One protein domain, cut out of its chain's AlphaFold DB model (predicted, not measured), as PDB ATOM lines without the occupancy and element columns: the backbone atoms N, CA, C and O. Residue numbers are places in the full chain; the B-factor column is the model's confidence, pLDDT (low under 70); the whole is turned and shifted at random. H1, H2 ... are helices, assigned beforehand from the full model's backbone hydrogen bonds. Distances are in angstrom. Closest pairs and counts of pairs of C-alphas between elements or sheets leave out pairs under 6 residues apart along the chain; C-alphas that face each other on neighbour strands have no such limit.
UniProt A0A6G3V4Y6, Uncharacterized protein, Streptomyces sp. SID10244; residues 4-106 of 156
ATOM      1  N   GLY A   4      60.808  14.872 -49.843       49.44
ATOM      2  CA  GLY A   4      61.053  16.316 -50.005       49.44
ATOM      3  C   GLY A   4      59.978  17.077 -50.797       49.44
ATOM      4  O   GLY A   4      59.671  18.220 -50.472       49.44
ATOM      5  N   THR A   5      59.355  16.446 -51.797       54.81
ATOM      6  CA  THR A   5      58.272  17.062 -52.584       54.81
ATOM      7  C   THR A   5      56.963  17.104 -51.796       54.81
ATOM      8  O   THR A   5      56.247  18.101 -51.858       54.81
ATOM      9  N   MET A   6      56.670  16.063 -51.004       48.44
ATOM     10  CA  MET A   6      55.503  16.057 -50.116       48.44
ATOM     11  C   MET A   6      55.643  17.081 -48.985       48.44
ATOM     12  O   MET A   6      54.681  17.781 -48.686       48.44
ATOM     13  N   THR A   7      56.838  17.247 -48.409       55.47
ATOM     14  CA  THR A   7      57.091  18.279 -47.393       55.47
ATOM     15  C   THR A   7      57.013  19.695 -47.973       55.47
ATOM     16  O   THR A   7      56.425  20.567 -47.343       55.47
ATOM     17  N   ALA A   8      57.539  19.941 -49.181       51.38
ATOM     18  CA  ALA A   8      57.472  21.258 -49.827       51.38
ATOM     19  C   ALA A   8      56.040  21.656 -50.226       51.38
ATOM     20  O   ALA A   8      55.627  22.794 -49.993       51.38
ATOM     21  N   LEU A   9      55.257  20.713 -50.767       50.16
ATOM     22  CA  LEU A   9      53.830  20.924 -51.021       50.16
ATOM     23  C   LEU A   9      53.064  21.128 -49.707       50.16
ATOM     24  O   LEU A   9      52.274  22.065 -49.609       50.16
ATOM     25  N   GLY A  10      53.354  20.318 -48.684       53.16
ATOM     26  CA  GLY A  10      52.772  20.423 -47.346       53.16
ATOM     27  C   GLY A  10      53.009  21.787 -46.692       53.16
ATOM     28  O   GLY A  10      52.052  22.420 -46.249       53.16
ATOM     29  N   ALA A  11      54.247  22.288 -46.709       55.47
ATOM     30  CA  ALA A  11      54.611  23.592 -46.151       55.47
ATOM     31  C   ALA A  11      53.899  24.753 -46.871       55.47
ATOM     32  O   ALA A  11      53.308  25.608 -46.214       55.47
ATOM     33  N   MET A  12      53.855  24.739 -48.210       52.03
ATOM     34  CA  MET A  12      53.134  25.753 -48.994       52.03
ATOM     35  C   MET A  12      51.614  25.721 -48.754       52.03
ATOM     36  O   MET A  12      50.957  26.768 -48.724       52.03
ATOM     37  N   THR A  13      51.033  24.529 -48.570       54.44
ATOM     38  CA  THR A  13      49.604  24.391 -48.247       54.44
ATOM     39  C   THR A  13      49.275  24.799 -46.811       54.44
ATOM     40  O   THR A  13      48.245  25.438 -46.595       54.44
ATOM     41  N   GLY A  14      50.156  24.497 -45.851       64.69
ATOM     42  CA  GLY A  14      49.993  24.861 -44.443       64.69
ATOM     43  C   GLY A  14      50.100  26.366 -44.211       64.69
ATOM     44  O   GLY A  14      49.261  26.937 -43.522       64.69
ATOM     45  N   GLU A  15      51.054  27.036 -44.860       66.69
ATOM     46  CA  GLU A  15      51.230  28.492 -44.755       66.69
ATOM     47  C   GLU A  15      49.995  29.263 -45.253       66.69
ATOM     48  O   GLU A  15      49.567  30.238 -44.637       66.69
ATOM     49  N   THR A  16      49.358  28.792 -46.332       69.50
ATOM     50  CA  THR A  16      48.131  29.414 -46.856       69.50
ATOM     51  C   THR A  16      46.949  29.229 -45.904       69.50
ATOM     52  O   THR A  16      46.187  30.171 -45.690       69.50
ATOM     53  N   ALA A  17      46.785  28.033 -45.331       75.38
ATOM     54  CA  ALA A  17      45.726  27.765 -44.362       75.38
ATOM     55  C   ALA A  17      45.907  28.615 -43.096       75.38
ATOM     56  O   ALA A  17      44.977  29.308 -42.690       75.38
ATOM     57  N   PHE A  18      47.129  28.653 -42.558       80.50
ATOM     58  CA  PHE A  18      47.480  29.479 -41.407       80.50
ATOM     59  C   PHE A  18      47.247  30.972 -41.674       80.50
ATOM     60  O   PHE A  18      46.679  31.671 -40.842       80.50
ATOM     61  N   PHE A  19      47.616  31.475 -42.858       76.12
ATOM     62  CA  PHE A  19      47.353  32.865 -43.236       76.12
ATOM     63  C   PHE A  19      45.854  33.192 -43.266       76.12
ATOM     64  O   PHE A  19      45.444  34.260 -42.807       76.12
ATOM     65  N   LEU A  20      45.028  32.294 -43.811       80.38
ATOM     66  CA  LEU A  20      43.573  32.475 -43.850       80.38
ATOM     67  C   LEU A  20      42.969  32.452 -42.443       80.38
ATOM     68  O   LEU A  20      42.098  33.267 -42.144       80.38
ATOM     69  N   GLU A  21      43.458  31.567 -41.580       82.94
ATOM     70  CA  GLU A  21      43.046  31.476 -40.181       82.94
ATOM     71  C   GLU A  21      43.434  32.737 -39.396       82.94
ATOM     72  O   GLU A  21      42.574  33.373 -38.788       82.94
ATOM     73  N   ALA A  22      44.687  33.184 -39.502       81.94
ATOM     74  CA  ALA A  22      45.153  34.429 -38.897       81.94
ATOM     75  C   ALA A  22      44.372  35.650 -39.417       81.94
ATOM     76  O   ALA A  22      44.010  36.532 -38.639       81.94
ATOM     77  N   SER A  23      44.049  35.685 -40.714       76.25
ATOM     78  CA  SER A  23      43.211  36.736 -41.312       76.25
ATOM     79  C   SER A  23      41.794  36.732 -40.741       76.25
ATOM     80  O   SER A  23      41.229  37.795 -40.491       76.25
ATOM     81  N   ALA A  24      41.214  35.551 -40.512       81.06
ATOM     82  CA  ALA A  24      39.900  35.420 -39.899       81.06
ATOM     83  C   ALA A  24      39.915  35.869 -38.430       81.06
ATOM     84  O   ALA A  24      39.059  36.659 -38.035       81.06
ATOM     85  N   LEU A  25      40.909  35.435 -37.648       84.25
ATOM     86  CA  LEU A  25      41.083  35.850 -36.253       84.25
ATOM     87  C   LEU A  25      41.283  37.363 -36.135       84.25
ATOM     88  O   LEU A  25      40.643  38.002 -35.301       84.25
ATOM     89  N   LEU A  26      42.103  37.955 -37.008       78.31
ATOM     90  CA  LEU A  26      42.294  39.402 -37.081       78.31
ATOM     91  C   LEU A  26      40.982  40.122 -37.423       78.31
ATOM     92  O   LEU A  26      40.625  41.091 -36.759       78.31
ATOM     93  N   ALA A  27      40.246  39.644 -38.431       78.25
ATOM     94  CA  ALA A  27      38.980  40.242 -38.843       78.25
ATOM     95  C   ALA A  27      37.938  40.227 -37.715       78.25
ATOM     96  O   ALA A  27      37.258  41.228 -37.496       78.25
ATOM     97  N   LEU A  28      37.832  39.106 -36.998       80.06
ATOM     98  CA  LEU A  28      36.919  38.953 -35.868       80.06
ATOM     99  C   LEU A  28      37.351  39.812 -34.677       80.06
ATOM    100  O   LEU A  28      36.522  40.519 -34.118       80.06
ATOM    101  N   SER A  29      38.645  39.842 -34.351       82.38
ATOM    102  CA  SER A  29      39.174  40.684 -33.268       82.38
ATOM    103  C   SER A  29      38.920  42.170 -33.533       82.38
ATOM    104  O   SER A  29      38.494  42.903 -32.646       82.38
ATOM    105  N   ILE A  30      39.119  42.626 -34.775       71.06
ATOM    106  CA  ILE A  30      38.812  44.005 -35.177       71.06
ATOM    107  C   ILE A  30      37.310  44.278 -35.075       71.06
ATOM    108  O   ILE A  30      36.928  45.365 -34.642       71.06
ATOM    109  N   ALA A  31      36.465  43.321 -35.470       77.69
ATOM    110  CA  ALA A  31      35.016  43.459 -35.389       77.69
ATOM    111  C   ALA A  31      34.533  43.618 -33.942       77.69
ATOM    112  O   ALA A  31      33.744  44.526 -33.686       77.69
ATOM    113  N   GLU A  32      35.062  42.815 -33.017       79.19
ATOM    114  CA  GLU A  32      34.791  42.914 -31.576       79.19
ATOM    115  C   GLU A  32      35.229  44.276 -31.015       79.19
ATOM    116  O   GLU A  32      34.420  44.997 -30.438       79.19
ATOM    117  N   VAL A  33      36.475  44.698 -31.280       78.31
ATOM    118  CA  VAL A  33      37.013  45.998 -30.821       78.31
ATOM    119  C   VAL A  33      36.189  47.184 -31.342       78.31
ATOM    120  O   VAL A  33      36.060  48.199 -30.665       78.31
ATOM    121  N   HIS A  34      35.630  47.074 -32.549       68.69
ATOM    122  CA  HIS A  34      34.839  48.138 -33.178       68.69
ATOM    123  C   HIS A  34      33.326  47.993 -32.962       68.69
ATOM    124  O   HIS A  34      32.564  48.759 -33.556       68.69
ATOM    125  N   GLY A  35      32.878  47.022 -32.157       69.00
ATOM    126  CA  GLY A  35      31.460  46.791 -31.876       69.00
ATOM    127  C   GLY A  35      30.631  46.458 -33.121       69.00
ATOM    128  O   GLY A  35      29.447  46.789 -33.187       69.00
ATOM    129  N   ILE A  36      31.240  45.856 -34.147       69.69
ATOM    130  CA  ILE A  36      30.528  45.452 -35.361       69.69
ATOM    131  C   ILE A  36      29.702  44.207 -35.022       69.69
ATOM    132  O   ILE A  36      30.293  43.166 -34.736       69.69
ATOM    133  N   PRO A  37      28.358  44.258 -35.099       67.31
ATOM    134  CA  PRO A  37      27.530  43.108 -34.769       67.31
ATOM    135  C   PRO A  37      27.800  41.977 -35.766       67.31
ATOM    136  O   PRO A  37      27.366  42.006 -36.920       67.31
ATOM    137  N   VAL A  38      28.533  40.965 -35.307       67.00
ATOM    138  CA  VAL A  38      28.876  39.756 -36.068       67.00
ATOM    139  C   VAL A  38      27.775  38.698 -36.021       67.00
ATOM    140  O   VAL A  38      27.923  37.637 -36.625       67.00
ATOM    141  N   HIS A  39      26.653  38.961 -35.346       69.44
ATOM    142  CA  HIS A  39      25.501  38.053 -35.299       69.44
ATOM    143  C   HIS A  39      24.904  37.794 -36.689       69.44
ATOM    144  O   HIS A  39      24.446  36.686 -36.955       69.44
ATOM    145  N   ASP A  40      24.997  38.772 -37.594       80.06
ATOM    146  CA  ASP A  40      24.643  38.594 -38.999       80.06
ATOM    147  C   ASP A  40      25.720  37.781 -39.736       80.06
ATOM    148  O   ASP A  40      26.897  38.160 -39.819       80.06
ATOM    149  N   SER A  41      25.309  36.632 -40.275       82.19
ATOM    150  CA  SER A  41      26.217  35.699 -40.943       82.19
ATOM    151  C   SER A  41      26.799  36.266 -42.242       82.19
ATOM    152  O   SER A  41      27.953  35.967 -42.565       82.19
ATOM    153  N   GLU A  42      26.068  37.124 -42.966       86.06
ATOM    154  CA  GLU A  42      26.569  37.747 -44.190       86.06
ATOM    155  C   GLU A  42      27.649  38.784 -43.881       86.06
ATOM    156  O   GLU A  42      28.693  38.762 -44.537       86.06
ATOM    157  N   ARG A  43      27.453  39.635 -42.865       84.06
ATOM    158  CA  ARG A  43      28.455  40.620 -42.417       84.06
ATOM    159  C   ARG A  43      29.726  39.951 -41.938       84.06
ATOM    160  O   ARG A  43      30.814  40.339 -42.362       84.06
ATOM    161  N   ARG A  44      29.597  38.929 -41.087       85.19
ATOM    162  CA  ARG A  44      30.749  38.175 -40.575       85.19
ATOM    163  C   ARG A  44      31.555  37.578 -41.725       85.19
ATOM    164  O   ARG A  44      32.776  37.701 -41.766       85.19
ATOM    165  N   LYS A  45      30.864  36.995 -42.708       88.12
ATOM    166  CA  LYS A  45      31.490  36.438 -43.908       88.12
ATOM    167  C   LYS A  45      32.173  37.515 -44.755       88.12
ATOM    168  O   LYS A  45      33.295  37.297 -45.205       88.12
ATOM    169  N   THR A  46      31.548  38.680 -44.926       89.62
ATOM    170  CA  THR A  46      32.141  39.810 -45.655       89.62
ATOM    171  C   THR A  46      33.414  40.309 -44.986       89.62
ATOM    172  O   THR A  46      34.403  40.517 -45.683       89.62
ATOM    173  N   LEU A  47      33.422  40.452 -43.656       86.94
ATOM    174  CA  LEU A  47      34.601  40.865 -42.887       86.94
ATOM    175  C   LEU A  47      35.782  39.927 -43.128       86.94
ATOM    176  O   LEU A  47      36.851  40.371 -43.543       86.94
ATOM    177  N   VAL A  48      35.568  38.625 -42.925       88.31
ATOM    178  CA  VAL A  48      36.624  37.617 -43.081       88.31
ATOM    179  C   VAL A  48      37.156  37.601 -44.515       88.31
ATOM    180  O   VAL A  48      38.367  37.625 -44.726       88.31
ATOM    181  N   LEU A  49      36.271  37.618 -45.517       90.19
ATOM    182  CA  LEU A  49      36.675  37.593 -46.924       90.19
ATOM    183  C   LEU A  49      37.387  38.876 -47.365       90.19
ATOM    184  O   LEU A  49      38.337  38.803 -48.145       90.19
ATOM    185  N   ALA A  50      36.944  40.042 -46.885       89.19
ATOM    186  CA  ALA A  50      37.575  41.317 -47.199       89.19
ATOM    187  C   ALA A  50      39.002  41.377 -46.636       89.19
ATOM    188  O   ALA A  50      39.920  41.751 -47.362       89.19
ATOM    189  N   VAL A  51      39.198  40.941 -45.388       86.56
ATOM    190  CA  VAL A  51      40.520  40.895 -44.744       86.56
ATOM    191  C   VAL A  51      41.424  39.848 -45.397       86.56
ATOM    192  O   VAL A  51      42.562  40.166 -45.730       86.56
ATOM    193  N   ALA A  52      40.920  38.643 -45.686       86.38
ATOM    194  CA  ALA A  52      41.692  37.596 -46.364       86.38
ATOM    195  C   ALA A  52      42.155  38.004 -47.779       86.38
ATOM    196  O   ALA A  52      43.235  37.625 -48.240       86.38
ATOM    197  N   LEU A  53      41.354  38.804 -48.489       86.50
ATOM    198  CA  LEU A  53      41.744  39.379 -49.778       86.50
ATOM    199  C   LEU A  53      42.727  40.548 -49.650       86.50
ATOM    200  O   LEU A  53      43.430  40.834 -50.626       86.50
ATOM    201  N   GLY A  54      42.820  41.165 -48.472       85.75
ATOM    202  CA  GLY A  54      43.625  42.350 -48.203       85.75
ATOM    203  C   GLY A  54      43.004  43.608 -48.809       85.75
ATOM    204  O   GLY A  54      41.786  43.788 -48.808       85.75
ATOM    205  N   GLU A  55      43.844  44.478 -49.366       85.69
ATOM    206  CA  GLU A  55      43.441  45.777 -49.917       85.69
ATOM    207  C   GLU A  55      42.297  45.674 -50.938       85.69
ATOM    208  O   GLU A  55      41.310  46.401 -50.841       85.69
ATOM    209  N   GLU A  56      42.352  44.703 -51.855       87.56
ATOM    210  CA  GLU A  56      41.287  44.489 -52.841       87.56
ATOM    211  C   GLU A  56      39.915  44.227 -52.209       87.56
ATOM    212  O   GLU A  56      38.887  44.658 -52.741       87.56
ATOM    213  N   GLY A  57      39.893  43.484 -51.101       87.00
ATOM    214  CA  GLY A  57      38.672  43.155 -50.379       87.00
ATOM    215  C   GLY A  57      38.116  44.368 -49.640       87.00
ATOM    216  O   GLY A  57      36.918  44.644 -49.719       87.00
ATOM    217  N   VAL A  58      38.994  45.136 -48.989       87.44
ATOM    218  CA  VAL A  58      38.636  46.372 -48.277       87.44
ATOM    219  C   VAL A  58      38.126  47.445 -49.241       87.44
ATOM    220  O   VAL A  58      37.123  48.095 -48.949       87.44
ATOM    221  N   VAL A  59      38.739  47.592 -50.419       90.44
ATOM    222  CA  VAL A  59      38.280  48.520 -51.467       90.44
ATOM    223  C   VAL A  59      36.920  48.100 -52.022       90.44
ATOM    224  O   VAL A  59      36.039  48.942 -52.201       90.44
ATOM    225  N   ALA A  60      36.710  46.805 -52.280       89.19
ATOM    226  CA  ALA A  60      35.419  46.300 -52.748       89.19
ATOM    227  C   ALA A  60      34.302  46.544 -51.720       89.19
ATOM    228  O   ALA A  60      33.205  46.962 -52.093       89.19
ATOM    229  N   LEU A  61      34.601  46.353 -50.434       88.31
ATOM    230  CA  LEU A  61      33.694  46.707 -49.346       88.31
ATOM    231  C   LEU A  61      33.443  48.219 -49.288       88.31
ATOM    232  O   LEU A  61      32.296  48.637 -49.163       88.31
ATOM    233  N   GLY A  62      34.491  49.035 -49.431       87.31
ATOM    234  CA  GLY A  62      34.403  50.496 -49.445       87.31
ATOM    235  C   GLY A  62      33.439  51.018 -50.505       87.31
ATOM    236  O   GLY A  62      32.601  51.869 -50.214       87.31
ATOM    237  N   ARG A  63      33.463  50.425 -51.703       88.94
ATOM    238  CA  ARG A  63      32.507  50.737 -52.777       88.94
ATOM    239  C   ARG A  63      31.062  50.416 -52.396       88.94
ATOM    240  O   ARG A  63      30.175  51.184 -52.745       88.94
ATOM    241  N   LEU A  64      30.824  49.315 -51.678       86.50
ATOM    242  CA  LEU A  64      29.478  48.931 -51.240       86.50
ATOM    243  C   LEU A  64      28.944  49.859 -50.141       86.50
ATOM    244  O   LEU A  64      27.776  50.229 -50.172       86.50
ATOM    245  N   VAL A  65      29.788  50.237 -49.176       86.31
ATOM    246  CA  VAL A  65      29.388  51.084 -48.033       86.31
ATOM    247  C   VAL A  65      29.606  52.586 -48.276       86.31
ATOM    248  O   VAL A  65      29.484  53.393 -47.352       86.31
ATOM    249  N   GLY A  66      29.953  52.967 -49.509       84.75
ATOM    250  CA  GLY A  66      30.119  54.358 -49.932       84.75
ATOM    251  C   GLY A  66      31.248  55.093 -49.207       84.75
ATOM    252  O   GLY A  66      31.060  56.223 -48.763       84.75
ATOM    253  N   THR A  67      32.409  54.456 -49.028       82.12
ATOM    254  CA  THR A  67      33.582  55.078 -48.399       82.12
ATOM    255  C   THR A  67      34.885  54.697 -49.084       82.12
ATOM    256  O   THR A  67      35.053  53.578 -49.565       82.12
ATOM    257  N   GLN A  68      35.839  55.625 -49.071       78.56
ATOM    258  CA  GLN A  68      37.207  55.384 -49.537       78.56
ATOM    259  C   GLN A  68      38.161  54.975 -48.403       78.56
ATOM    260  O   GLN A  68      39.238  54.456 -48.669       78.56
ATOM    261  N   GLY A  69      37.750  55.137 -47.139       79.44
ATOM    262  CA  GLY A  69      38.533  54.767 -45.960       79.44
ATOM    263  C   GLY A  69      37.659  54.225 -44.830       79.44
ATOM    264  O   GLY A  69      36.478  54.558 -44.718       79.44
ATOM    265  N   GLY A  70      38.219  53.346 -43.998       80.94
ATOM    266  CA  GLY A  70      37.501  52.776 -42.853       80.94
ATOM    267  C   GLY A  70      36.287  51.919 -43.233       80.94
ATOM    268  O   GLY A  70      35.323  51.857 -42.472       80.94
ATOM    269  N   ALA A  71      36.313  51.266 -44.402       84.25
ATOM    270  CA  ALA A  71      35.217  50.431 -44.903       84.25
ATOM    271  C   ALA A  71      34.792  49.337 -43.912       84.25
ATOM    272  O   ALA A  71      33.600  49.120 -43.707       84.25
ATOM    273  N   LEU A  72      35.766  48.716 -43.238       81.00
ATOM    274  CA  LEU A  72      35.521  47.727 -42.188       81.00
ATOM    275  C   LEU A  72      34.749  48.344 -41.014       81.00
ATOM    276  O   LEU A  72      33.729  47.805 -40.612       81.00
ATOM    277  N   ARG A  73      35.156  49.527 -40.534       78.56
ATOM    278  CA  ARG A  73      34.457  50.245 -39.454       78.56
ATOM    279  C   ARG A  73      33.034  50.641 -39.852       78.56
ATOM    280  O   ARG A  73      32.106  50.506 -39.062       78.56
ATOM    281  N   ARG A  74      32.839  51.105 -41.092       77.62
ATOM    282  CA  ARG A  74      31.515  51.496 -41.602       77.62
ATOM    283  C   ARG A  74      30.563  50.323 -41.790       77.62
ATOM    284  O   ARG A  74      29.361  50.532 -41.697       77.62
ATOM    285  N   LEU A  75      31.064  49.109 -41.999       78.56
ATOM    286  CA  LEU A  75      30.220  47.922 -42.126       78.56
ATOM    287  C   LEU A  75      29.344  47.674 -40.883       78.56
ATOM    288  O   LEU A  75      28.231  47.173 -41.028       78.56
ATOM    289  N   GLY A  76      29.797  48.061 -39.682       69.19
ATOM    290  CA  GLY A  76      29.006  47.940 -38.451       69.19
ATOM    291  C   GLY A  76      27.779  48.847 -38.409       69.19
ATOM    292  O   GLY A  76      26.699  48.391 -38.039       69.19
ATOM    293  N   GLY A  77      27.925  50.096 -38.857       65.56
ATOM    294  CA  GLY A  77      26.864  51.110 -38.814       65.56
ATOM    295  C   GLY A  77      26.112  51.331 -40.129       65.56
ATOM    296  O   GLY A  77      25.121  52.053 -40.146       65.56
ATOM    297  N   ALA A  78      26.565  50.752 -41.244       64.94
ATOM    298  CA  ALA A  78      25.944  50.977 -42.543       64.94
ATOM    299  C   ALA A  78      24.591  50.255 -42.652       64.94
ATOM    300  O   ALA A  78      24.495  49.035 -42.474       64.94
ATOM    301  N   ALA A  79      23.552  51.006 -43.023       62.53
ATOM    302  CA  ALA A  79      22.312  50.448 -43.539       62.53
ATOM    303  C   ALA A  79      22.581  49.922 -44.955       62.53
ATOM    304  O   ALA A  79      22.531  50.663 -45.935       62.53
ATOM    305  N   ILE A  80      22.957  48.647 -45.056       68.25
ATOM    306  CA  ILE A  80      23.174  47.994 -46.348       68.25
ATOM    307  C   ILE A  80      21.847  47.359 -46.778       68.25
ATOM    308  O   ILE A  80      21.298  46.570 -46.006       68.25
ATOM    309  N   PRO A  81      21.329  47.667 -47.982       63.06
ATOM    310  CA  PRO A  81      20.119  47.042 -48.502       63.06
ATOM    311  C   PRO A  81      20.227  45.515 -48.467       63.06
ATOM    312  O   PRO A  81      21.271  44.955 -48.831       63.06
ATOM    313  N   GLY A  82      19.149  44.843 -48.054       61.19
ATOM    314  CA  GLY A  82      19.088  43.382 -47.993       61.19
ATOM    315  C   GLY A  82      19.532  42.754 -49.319       61.19
ATOM    316  O   GLY A  82      18.979  43.056 -50.376       61.19
ATOM    317  N   GLY A  83      20.577  41.923 -49.276       68.56
ATOM    318  CA  GLY A  83      21.160  41.251 -50.446       68.56
ATOM    319  C   GLY A  83      22.408  41.909 -51.059       68.56
ATOM    320  O   GLY A  83      23.068  41.284 -51.896       68.56
ATOM    321  N   GLY A  84      22.792  43.122 -50.643       82.44
ATOM    322  CA  GLY A  84      24.059  43.744 -51.060       82.44
ATOM    323  C   GLY A  84      25.289  42.980 -50.550       82.44
ATOM    324  O   GLY A  84      26.235  42.736 -51.305       82.44
ATOM    325  N   LEU A  85      25.238  42.526 -49.294       86.00
ATOM    326  CA  LEU A  85      26.302  41.741 -48.661       86.00
ATOM    327  C   LEU A  85      26.439  40.346 -49.270       86.00
ATOM    328  O   LEU A  85      27.546  39.949 -49.625       86.00
ATOM    329  N   GLY A  86      25.336  39.631 -49.492       87.44
ATOM    330  CA  GLY A  86      25.349  38.342 -50.185       87.44
ATOM    331  C   GLY A  86      25.986  38.392 -51.580       87.44
ATOM    332  O   GLY A  86      26.793  37.523 -51.929       87.44
ATOM    333  N   LYS A  87      25.691  39.431 -52.378       89.94
ATOM    334  CA  LYS A  87      26.332  39.635 -53.692       89.94
ATOM    335  C   LYS A  87      27.830  39.909 -53.554       89.94
ATOM    336  O   LYS A  87      28.623  39.257 -54.233       89.94
ATOM    337  N   LEU A  88      28.219  40.809 -52.648       90.38
ATOM    338  CA  LEU A  88      29.628  41.093 -52.376       90.38
ATOM    339  C   LEU A  88      30.370  39.830 -51.924       90.38
ATOM    340  O   LEU A  88      31.433  39.528 -52.457       90.38
ATOM    341  N   ASN A  89      29.783  39.043 -51.025       91.81
ATOM    342  CA  ASN A  89      30.344  37.781 -50.555       91.81
ATOM    343  C   ASN A  89      30.627  36.816 -51.708       91.81
ATOM    344  O   ASN A  89      31.720  36.258 -51.770       91.81
ATOM    345  N   LYS A  90      29.701  36.651 -52.661       93.12
ATOM    346  CA  LYS A  90      29.936  35.814 -53.852       93.12
ATOM    347  C   LYS A  90      31.125  36.319 -54.676       93.12
ATOM    348  O   LYS A  90      31.970  35.521 -55.086       93.12
ATOM    349  N   THR A  91      31.232  37.632 -54.884       93.25
ATOM    350  CA  THR A  91      32.360  38.238 -55.607       93.25
ATOM    351  C   THR A  91      33.684  38.049 -54.870       93.25
ATOM    352  O   THR A  91      34.676  37.675 -55.495       93.25
ATOM    353  N   LEU A  92      33.706  38.275 -53.554       91.94
ATOM    354  CA  LEU A  92      34.901  38.109 -52.730       91.94
ATOM    355  C   LEU A  92      35.336  36.642 -52.672       91.94
ATOM    356  O   LEU A  92      36.516  36.369 -52.846       91.94
ATOM    357  N   VAL A  93      34.408  35.687 -52.536       92.44
ATOM    358  CA  VAL A  93      34.732  34.252 -52.627       92.44
ATOM    359  C   VAL A  93      35.377  33.937 -53.972       92.44
ATOM    360  O   VAL A  93      36.442  33.338 -54.002       92.44
ATOM    361  N   ASN A  94      34.796  34.384 -55.089       92.44
ATOM    362  CA  ASN A  94      35.369  34.121 -56.411       92.44
ATOM    363  C   ASN A  94      36.771  34.735 -56.570       92.44
ATOM    364  O   ASN A  94      37.675  34.102 -57.113       92.44
ATOM    365  N   LYS A  95      36.975  35.960 -56.070       90.00
ATOM    366  CA  LYS A  95      38.291  36.612 -56.053       90.00
ATOM    367  C   LYS A  95      39.293  35.845 -55.200       90.00
ATOM    368  O   LYS A  95      40.416  35.637 -55.646       90.00
ATOM    369  N   LEU A  96      38.885  35.404 -54.011       87.44
ATOM    370  CA  LEU A  96      39.718  34.623 -53.104       87.44
ATOM    371  C   LEU A  96      40.115  33.310 -53.784       87.44
ATOM    372  O   LEU A  96      41.300  33.024 -53.929       87.44
ATOM    373  N   THR A  97      39.140  32.574 -54.317       87.62
ATOM    374  CA  THR A  97      39.382  31.341 -55.066       87.62
ATOM    375  C   THR A  97      40.356  31.581 -56.207       87.62
ATOM    376  O   THR A  97      41.339  30.864 -56.295       87.62
ATOM    377  N   LYS A  98      40.179  32.616 -57.035       85.81
ATOM    378  CA  LYS A  98      41.140  32.935 -58.105       85.81
ATOM    379  C   LYS A  98      42.533  33.250 -57.558       85.81
ATOM    380  O   LYS A  98      43.505  32.672 -58.031       85.81
ATOM    381  N   LYS A  99      42.641  34.102 -56.534       80.75
ATOM    382  CA  LYS A  99      43.916  34.513 -55.921       80.75
ATOM    383  C   LYS A  99      44.729  33.317 -55.412       80.75
ATOM    384  O   LYS A  99      45.945  33.288 -55.586       80.75
ATOM    385  N   TYR A 100      44.063  32.320 -54.830       74.00
ATOM    386  CA  TYR A 100      44.722  31.145 -54.247       74.00
ATOM    387  C   TYR A 100      44.734  29.906 -55.164       74.00
ATOM    388  O   TYR A 100      45.596  29.046 -54.997       74.00
ATOM    389  N   ALA A 101      43.857  29.819 -56.169       71.81
ATOM    390  CA  ALA A 101      43.857  28.751 -57.176       71.81
ATOM    391  C   ALA A 101      44.832  29.026 -58.328       71.81
ATOM    392  O   ALA A 101      45.430  28.086 -58.840       71.81
ATOM    393  N   ILE A 102      45.066  30.292 -58.704       58.16
ATOM    394  CA  ILE A 102      46.069  30.650 -59.727       58.16
ATOM    395  C   ILE A 102      47.482  30.256 -59.270       58.16
ATOM    396  O   ILE A 102      48.292  29.816 -60.082       58.16
ATOM    397  N   LYS A 103      47.756  30.281 -57.958       53.41
ATOM    398  CA  LYS A 103      49.007  29.753 -57.385       53.41
ATOM    399  C   LYS A 103      49.172  28.230 -57.523       53.41
ATOM    400  O   LYS A 103      50.230  27.716 -57.176       53.41
ATOM    401  N   ARG A 104      48.160  27.502 -58.016       49.69
ATOM    402  CA  ARG A 104      48.214  26.052 -58.262       49.69
ATOM    403  C   ARG A 104      48.456  25.662 -59.721       49.69
ATOM    404  O   ARG A 104      48.451  24.468 -59.993       49.69
ATOM    405  N   ALA A 105      48.660  26.596 -60.654       52.03
ATOM    406  CA  ALA A 105      49.006  26.236 -62.029       52.03
ATOM    407  C   ALA A 105      50.473  25.760 -62.093       52.03
ATOM    408  O   ALA A 105      51.376  26.577 -61.897       52.03
ATOM    409  N   PRO A 106      50.754  24.472 -62.375       53.75
ATOM    410  CA  PRO A 106      52.110  23.996 -62.573       53.75
ATOM    411  C   PRO A 106      52.538  24.368 -63.995       53.75
ATOM    412  O   PRO A 106      52.640  23.517 -64.873       53.75
TER     413      PRO A 106
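This is residues 4 to 106 of the 156 residues of an uncharacterized protein of Streptomyces sp. SID10244 (UniProt A0A6G3V4Y6). One long helix, H1, packs with its residues 20 to 31 on a compact cluster of helices and sticks out of that cluster as an arm with residues 4 to 15. The cluster is an up-and-down bundle of H2, H3 and H5, with the short H4 packed on H3; residues 101 to 106, at the end of the printed part, also stick out, toward the same end as the arm. The printed part has 103 residues with five named helices, H1 to H5 in that order along the chain, and no named strand; the class is all helix. The whole is only just compact, close to loose, with a radius of gyration of the C-alphas of 15.1 A, and the C-alphas span 52 by 25 by 23 A, the arm of H1 adding to the length.

H1, residues 4 to 33, touches H2, residues 41 to 53, with residues 20 to 31 alone; the closest C-alphas, of Ala 24 and Val 48, are 5.1 A apart. The two run opposite ways at a steep tilt of 53 degrees. H2 and H3, residues 55 to 64, form a helical hairpin with a steep tilt of 39 degrees, and their closest C-alphas, of Ala 50 and Gly 57, are 3.8 A apart. H2 touches H5, residues 84 to 104, at Thr 46 and Asn 89, whose C-alphas are closest at 5.6 A; they run the same way at a shallow tilt of 34.8 degrees, only just short of steep. H3 touches H5 at a shallow tilt of 19 degrees, opposite ways, with the C-alphas of Gly 57 and Leu 92 closest at 6.7 A. H2, H3 and H5 are a bundle, up and down, each running against the one before it in the chain. H4, residues 71 to 77, touches H3, with the C-alphas of Gly 62 and Ala 71 closest at 4.6 A. H1 and H3 are apart. Every O i to N i+4 pair is within hydrogen-bond range in H2 and H3, against 25 of 26 in H1, 15 of 17 in H5 and 1 of 3 in H4, where 4 of 4 O i to N i+3 pairs are.

H1 begins at C-alpha 4, (61.053, 16.316, -50.005), and is 42.7 A long. H2 measures 18.2 A, H3 14.4 A and H4 10.4 A. H5, 30.8 A long, ends at C-alpha 104, (48.214, 26.052, -58.262).

The C-alphas farthest apart, of Gly 4 and Ala 79, are 52.0 A apart. The printed part has no cut and no long link. Mean pLDDT of the printed part is 76.8; residues 4 to 16, 34 to 39, 76 to 83 and 102 to 106 include those under 70.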